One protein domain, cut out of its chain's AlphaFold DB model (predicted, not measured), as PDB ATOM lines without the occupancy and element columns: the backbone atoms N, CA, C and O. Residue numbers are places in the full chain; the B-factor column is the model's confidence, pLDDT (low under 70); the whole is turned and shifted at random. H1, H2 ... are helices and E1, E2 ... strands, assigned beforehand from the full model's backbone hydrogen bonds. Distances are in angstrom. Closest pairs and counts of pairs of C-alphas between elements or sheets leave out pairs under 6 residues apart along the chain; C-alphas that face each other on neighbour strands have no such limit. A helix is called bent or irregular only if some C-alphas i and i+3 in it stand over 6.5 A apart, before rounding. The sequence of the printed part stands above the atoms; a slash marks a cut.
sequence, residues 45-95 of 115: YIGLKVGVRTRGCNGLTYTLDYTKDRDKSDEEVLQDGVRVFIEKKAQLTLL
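This is residues 45 to 95 of the 115 residues of the protein "Putative iron-sulfur cluster assembly 1-like mitochondrial-like isoform 2" of Scophthalmus maximus (UniProt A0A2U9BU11). A long, twisted hairpin, E1 and E2, and a short hairpin, E3 and E4, join side by side into one sheet, with the long one running on past the short one. A short, irregular helix, H1, packs beside the strands, mostly near E1. The printed part has 51 residues, with E1, E2, E3, E4 and H1 in chain order; the mixed sheet runs E2, E1, E4, E3, and the class is mostly strand. It is only just compact, close to loose, with a radius of gyration of the C-alphas of 11.4 A, and elongated, spanning 38 by 21 by 20 A.

In the strongly twisted sheet, E1, residues 47 to 55, and E4, residues 82 to 86, are parallel inner strands at 31 degrees, with N 50 and O 85 2.7 A apart. Edge strand E2, residues 59 to 67, is antiparallel to E1 at 155 degrees, with N 53 and O 61 2.8 A apart. Edge strand E3, residues 75 to 79, is antiparallel to E4 at 158 degrees, with N 77 and O 84 2.8 A apart. E2 and E3 are apart. H1, residues 88 to 94, is on the sheet at a height of 5.4 A, over none of the strands; its closest C-alphas to E1 are Ala 90 and Gly 51, 6.1 A apart. H1 is irregular, C-alphas 89 and 92 being 7.2 A apart; 1 of 3 O i to N i+4 pairs and 2 of 4 O i to N i+3 pairs are within hydrogen-bond range.

E1 begins at C-alpha 47 (103.156, 62.292, 99.758) and is 24.6 A long; E2 is 23.9 A. E3 measures 12.8 A and E4 13.4 A. H1, 10.4 A, ends at C-alpha 94 (113.157, 76.322, 102.039).

The C-alphas farthest apart, Cys 57 and Gly 81, are 38.5 A apart. The printed part has no cut and no long link. Mean pLDDT of the printed part is 92.0; no printed residue is under 70.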
ATOM      1  N   TYR A  45     101.488  56.255  96.887       97.88
ATOM      2  CA  TYR A  45     102.346  57.359  97.307       97.88
ATOM      3  C   TYR A  45     101.953  57.868  98.688       97.88
ATOM      4  O   TYR A  45     100.785  58.087  98.998       97.88
ATOM      5  N   ILE A  46     102.965  58.122  99.510       96.56
ATOM      6  CA  ILE A  46     102.802  58.621 100.876       96.56
ATOM      7  C   ILE A  46     102.791  60.153 100.944       96.56
ATOM      8  O   ILE A  46     102.536  60.714 102.007       96.56
ATOM      9  N   GLY A  47     103.094  60.837  99.837       96.69
ATOM     10  CA  GLY A  47     103.156  62.292  99.758       96.69
ATOM     11  C   GLY A  47     103.865  62.786  98.499       96.69
ATOM     12  O   GLY A  47     104.115  62.027  97.558       96.69
ATOM     13  N   LEU A  48     104.216  64.071  98.506       97.19
ATOM     14  CA  LEU A  48     105.092  64.679  97.501       97.19
ATOM     15  C   LEU A  48     106.475  64.943  98.095       97.19
ATOM     16  O   LEU A  48     106.592  65.204  99.287       97.19
ATOM     17  N   LYS A  49     107.520  64.913  97.272       96.75
ATOM     18  CA  LYS A  49     108.893  65.227  97.656       96.75
ATOM     19  C   LYS A  49     109.388  66.468  96.920       96.75
ATOM     20  O   LYS A  49     109.342  66.518  95.693       96.75
ATOM     21  N   VAL A  50     109.871  67.445  97.683       95.69
ATOM     22  CA  VAL A  50     110.549  68.642  97.194       95.69
ATOM     23  C   VAL A  50     112.047  68.375  97.140       95.69
ATOM     24  O   VAL A  50     112.697  68.190  98.171       95.69
ATOM     25  N   GLY A  51     112.585  68.354  95.926       93.94
ATOM     26  CA  GLY A  51     114.004  68.137  95.660       93.94
ATOM     27  C   GLY A  51     114.653  69.319  94.958       93.94
ATOM     28  O   GLY A  51     114.010  70.327  94.660       93.94
ATOM     29  N   VAL A  52     115.944  69.183  94.663       92.69
ATOM     30  CA  VAL A  52     116.681  70.113  93.795       92.69
ATOM     31  C   VAL A  52     117.360  69.345  92.668       92.69
ATOM     32  O   VAL A  52     118.067  68.365  92.900       92.69
ATOM     33  N   ARG A  53     117.183  69.807  91.429       88.75
ATOM     34  CA  ARG A  53     117.888  69.290  90.251       88.75
ATOM     35  C   ARG A  53     118.766  70.366  89.631       88.75
ATOM     36  O   ARG A  53     118.383  71.532  89.552       88.75
ATOM     37  N   THR A  54     119.937  69.955  89.156       86.38
ATOM     38  CA  THR A  54     120.847  70.825  88.410       86.38
ATOM     39  C   THR A  54     120.329  71.035  86.989       86.38
ATOM     40  O   THR A  54     119.966  70.081  86.303       86.38
ATOM     41  N   ARG A  55     120.314  72.286  86.532       84.94
ATOM     42  CA  ARG A  55     119.945  72.708  85.180       84.94
ATOM     43  C   ARG A  55     121.101  73.503  84.567       84.94
ATOM     44  O   ARG A  55     121.412  74.602  85.019       84.94
ATOM     45  N   GLY A  56     121.710  72.974  83.506       79.88
ATOM     46  CA  GLY A  56     122.821  73.633  82.806       79.88
ATOM     47  C   GLY A  56     124.094  73.762  83.653       79.88
ATOM     48  O   GLY A  56     124.257  73.057  84.643       79.88
ATOM     49  N   CYS A  57     125.001  74.665  83.258       74.50
ATOM     50  CA  CYS A  57     126.319  74.783  83.894       74.50
ATOM     51  C   CYS A  57     126.268  75.263  85.356       74.50
ATOM     52  O   CYS A  57     127.177  74.936  86.102       74.50
ATOM     53  N   ASN A  58     125.234  76.012  85.773       70.81
ATOM     54  CA  ASN A  58     125.187  76.640  87.107       70.81
ATOM     55  C   ASN A  58     123.772  76.779  87.718       70.81
ATOM     56  O   ASN A  58     123.611  77.461  88.727       70.81
ATOM     57  N   GLY A  59     122.722  76.207  87.118       78.38
ATOM     58  CA  GLY A  59     121.350  76.382  87.608       78.38
ATOM     59  C   GLY A  59     120.930  75.295  88.595       78.38
ATOM     60  O   GLY A  59     121.212  74.121  88.374       78.38
ATOM     61  N   LEU A  60     120.197  75.664  89.645       82.75
ATOM     62  CA  LEU A  60     119.413  74.735  90.465       82.75
ATOM     63  C   LEU A  60     117.929  75.041  90.266       82.75
ATOM     64  O   LEU A  60     117.527  76.195  90.140       82.75
ATOM     65  N   THR A  61     117.104  74.006  90.193       88.75
ATOM     66  CA  THR A  61     115.647  74.129  90.092       88.75
ATOM     67  C   THR A  61     115.006  73.174  91.081       88.75
ATOM     68  O   THR A  61     115.458  72.037  91.219       88.75
ATOM     69  N   TYR A  62     113.965  73.633  91.771       90.06
ATOM     70  CA  TYR A  62     113.187  72.773  92.652       90.06
ATOM     71  C   TYR A  62     112.343  71.788  91.846       90.06
ATOM     72  O   TYR A  62     111.822  72.128  90.782       90.06
ATOM     73  N   THR A  63     112.193  70.574  92.361       92.50
ATOM     74  CA  THR A  63     111.284  69.569  91.801       92.50
ATOM     75  C   THR A  63     110.221  69.189  92.806       92.50
ATOM     76  O   THR A  63     110.437  69.314  94.007       92.50
ATOM     77  N   LEU A  64     109.077  68.735  92.300       93.81
ATOM     78  CA  LEU A  64     107.982  68.201  93.094       93.81
ATOM     79  C   LEU A  64     107.601  66.845  92.500       93.81
ATOM     80  O   LEU A  64     106.987  66.783  91.436       93.81
ATOM     81  N   ASP A  65     108.015  65.774  93.165       95.19
ATOM     82  CA  ASP A  65     107.861  64.399  92.690       95.19
ATOM     83  C   ASP A  65     106.927  63.619  93.631       95.19
ATOM     84  O   ASP A  65     106.907  63.859  94.835       95.19
ATOM     85  N   TYR A  66     106.141  62.671  93.120       97.25
ATOM     86  CA  TYR A  66     105.414  61.742  93.994       97.25
ATOM     87  C   TYR A  66     106.401  60.788  94.672       97.25
ATOM     88  O   TYR A  66     107.332  60.315  94.020       97.25
ATOM     89  N   THR A  67     106.191  60.462  95.951       97.00
ATOM     90  CA  THR A  67     107.087  59.546  96.672       97.00
ATOM     91  C   THR A  67     106.342  58.438  97.402       97.00
ATOM     92  O   THR A  67     105.268  58.663  97.959       97.00
ATOM     93  N   LYS A  68     106.896  57.223  97.362       97.31
ATOM     94  CA  LYS A  68     106.359  56.031  98.047       97.31
ATOM     95  C   LYS A  68     107.014  55.805  99.410       97.31
ATOM     96  O   LYS A  68     106.475  55.097 100.255       97.31
ATOM     97  N   ASP A  69     108.155  56.442  99.629       94.75
ATOM     98  CA  ASP A  69     108.996  56.313 100.808       94.75
ATOM     99  C   ASP A  69     109.642  57.663 101.163       94.75
ATOM    100  O   ASP A  69     109.515  58.649 100.432       94.75
ATOM    101  N   ARG A  70     110.272  57.719 102.340       91.94
ATOM    102  CA  ARG A  70     111.042  58.877 102.806       91.94
ATOM    103  C   ARG A  70     112.473  58.446 103.090       91.94
ATOM    104  O   ARG A  70     112.686  57.410 103.733       91.94
ATOM    105  N   ASP A  71     113.440  59.263 102.698       94.19
ATOM    106  CA  ASP A  71     114.821  59.046 103.098       94.19
ATOM    107  C   ASP A  71     115.014  59.423 104.572       94.19
ATOM    108  O   ASP A  71     114.350  60.301 105.122       94.19
ATOM    109  N   LYS A  72     115.992  58.800 105.243       93.00
ATOM    110  CA  LYS A  72     116.312  59.108 106.654       93.00
ATOM    111  C   LYS A  72     116.703  60.569 106.890       93.00
ATOM    112  O   LYS A  72     116.668  61.031 108.024       93.00
ATOM    113  N   SER A  73     117.176  61.237 105.841       93.19
ATOM    114  CA  SER A  73     117.608  62.633 105.891       93.19
ATOM    115  C   SER A  73     116.544  63.605 105.395       93.19
ATOM    116  O   SER A  73     116.819  64.802 105.402       93.19
ATOM    117  N   ASP A  74     115.386  63.117 104.949       94.94
ATOM    118  CA  ASP A  74     114.297  63.981 104.519       94.94
ATOM    119  C   ASP A  74     113.607  64.601 105.728       94.94
ATOM    120  O   ASP A  74     113.447  63.975 106.779       94.94
ATOM    121  N   GLU A  75     113.171  65.841 105.558       94.25
ATOM    122  CA  GLU A  75     112.316  66.506 106.529       94.25
ATOM    123  C   GLU A  75     110.861  66.297 106.120       94.25
ATOM    124  O   GLU A  75     110.487  66.575 104.983       94.25
ATOM    125  N   GLU A  76     110.045  65.781 107.037       95.12
ATOM    126  CA  GLU A  76     108.614  65.579 106.815       95.12
ATOM    127  C   GLU A  76     107.829  66.789 107.322       95.12
ATOM    128  O   GLU A  76     107.847  67.113 108.511       95.12
ATOM    129  N   VAL A  77     107.089  67.416 106.413       94.12
ATOM    130  CA  VAL A  77     106.087  68.437 106.700       94.12
ATOM    131  C   VAL A  77     104.711  67.786 106.591       94.12
ATOM    132  O   VAL A  77     104.250  67.446 105.501       94.12
ATOM    133  N   LEU A  78     104.056  67.606 107.739       94.25
ATOM    134  CA  LEU A  78     102.665  67.170 107.834       94.25
ATOM    135  C   LEU A  78     101.797  68.383 108.175       94.25
ATOM    136  O   LEU A  78     101.854  68.889 109.296       94.25
ATOM    137  N   GLN A  79     100.979  68.827 107.226       94.62
ATOM    138  CA  GLN A  79     100.058  69.945 107.420       94.62
ATOM    139  C   GLN A  79      98.687  69.558 106.882       94.62
ATOM    140  O   GLN A  79      98.584  69.048 105.771       94.62
ATOM    141  N   ASP A  80      97.634  69.756 107.675       94.75
ATOM    142  CA  ASP A  80      96.250  69.496 107.259       94.75
ATOM    143  C   ASP A  80      96.065  68.113 106.600       94.75
ATOM    144  O   ASP A  80      95.378  67.961 105.590       94.75
ATOM    145  N   GLY A  81      96.726  67.084 107.137       93.88
ATOM    146  CA  GLY A  81      96.633  65.707 106.648       93.88
ATOM    147  C   GLY A  81      97.365  65.408 105.333       93.88
ATOM    148  O   GLY A  81      97.349  64.254 104.909       93.88
ATOM    149  N   VAL A  82      98.030  66.384 104.702       95.50
ATOM    150  CA  VAL A  82      98.933  66.137 103.565       95.50
ATOM    151  C   VAL A  82     100.384  66.073 104.021       95.50
ATOM    152  O   VAL A  82     100.785  66.764 104.958       95.50
ATOM    153  N   ARG A  83     101.173  65.239 103.342       95.81
ATOM    154  CA  ARG A  83     102.599  65.052 103.620       95.81
ATOM    155  C   ARG A  83     103.445  65.566 102.468       95.81
ATOM    156  O   ARG A  83     103.221  65.201 101.311       95.81
ATOM    157  N   VAL A  84     104.439  66.372 102.815       96.19
ATOM    158  CA  VAL A  84     105.505  66.815 101.920       96.19
ATOM    159  C   VAL A  84     106.844  66.442 102.542       96.19
ATOM    160  O   VAL A  84     107.081  66.705 103.717       96.19
ATOM    161  N   PHE A  85     107.720  65.826 101.760       97.06
ATOM    162  CA  PHE A  85     109.077  65.464 102.155       97.06
ATOM    163  C   PHE A  85     110.058  66.427 101.504       97.06
ATOM    164  O   PHE A  85     109.894  66.772 100.339       97.06
ATOM    165  N   ILE A  86     111.072  66.877 102.229       95.81
ATOM    166  CA  ILE A  86     112.053  67.830 101.713       95.81
ATOM    167  C   ILE A  86     113.424  67.178 101.745       95.81
ATOM    168  O   ILE A  86     113.936  66.846 102.820       95.81
ATOM    169  N   GLU A  87     114.034  67.049 100.567       95.44
ATOM    170  CA  GLU A  87     115.387  66.521 100.453       95.44
ATOM    171  C   GLU A  87     116.369  67.373 101.258       95.44
ATOM    172  O   GLU A  87     116.316  68.606 101.243       95.44
ATOM    173  N   LYS A  88     117.352  66.722 101.884       93.88
ATOM    174  CA  LYS A  88     118.393  67.377 102.698       93.88
ATOM    175  C   LYS A  88     119.015  68.621 102.050       93.88
ATOM    176  O   LYS A  88     119.327  69.592 102.731       93.88
ATOM    177  N   LYS A  89     119.218  68.592 100.730       92.12
ATOM    178  CA  LYS A  89     119.838  69.693  99.974       92.12
ATOM    179  C   LYS A  89     118.931  70.925  99.835       92.12
ATOM    180  O   LYS A  89     119.454  72.013  99.623       92.12
ATOM    181  N   ALA A  90     117.615  70.757  99.954       92.50
ATOM    182  CA  ALA A  90     116.609  71.810  99.820       92.50
ATOM    183  C   ALA A  90     116.139  72.375 101.175       92.50
ATOM    184  O   ALA A  90     115.583  73.466 101.225       92.50
ATOM    185  N   GLN A  91     116.375  71.668 102.286       91.81
ATOM    186  CA  GLN A  91     115.875  72.052 103.617       91.81
ATOM    187  C   GLN A  91     116.268  73.474 104.026       91.81
ATOM    188  O   GLN A  91     115.416  74.277 104.394       91.81
ATOM    189  N   LEU A  92     117.557  73.813 103.921       89.56
ATOM    190  CA  LEU A  92     118.044  75.131 104.337       89.56
ATOM    191  C   LEU A  92     117.509  76.263 103.459       89.56
ATOM    192  O   LEU A  92     117.289  77.361 103.957       89.56
ATOM    193  N   THR A  93     117.315  76.008 102.165       89.00
ATOM    194  CA  THR A  93     116.838  77.028 101.227       89.00
ATOM    195  C   THR A  93     115.332  77.240 101.319       89.00
ATOM    196  O   THR A  93     114.848  78.297 100.925       89.00
ATOM    197  N   LEU A  94     114.601  76.255 101.844       90.81
ATOM    198  CA  LEU A  94     113.157  76.322 102.039       90.81
ATOM    199  C   LEU A  94     112.766  76.790 103.440       90.81
ATOM    200  O   LEU A  94     111.608  77.143 103.619       90.81
ATOM    201  N   LEU A  95     113.697  76.846 104.398       90.31
ATOM    202  CA  LEU A  95     113.410  77.200 105.787       90.31
ATOM    203  C   LEU A  95     112.657  78.536 105.916       90.31
ATOM    204  O   LEU A  95     113.178  79.599 105.580       90.31
TER     205      LEU A  95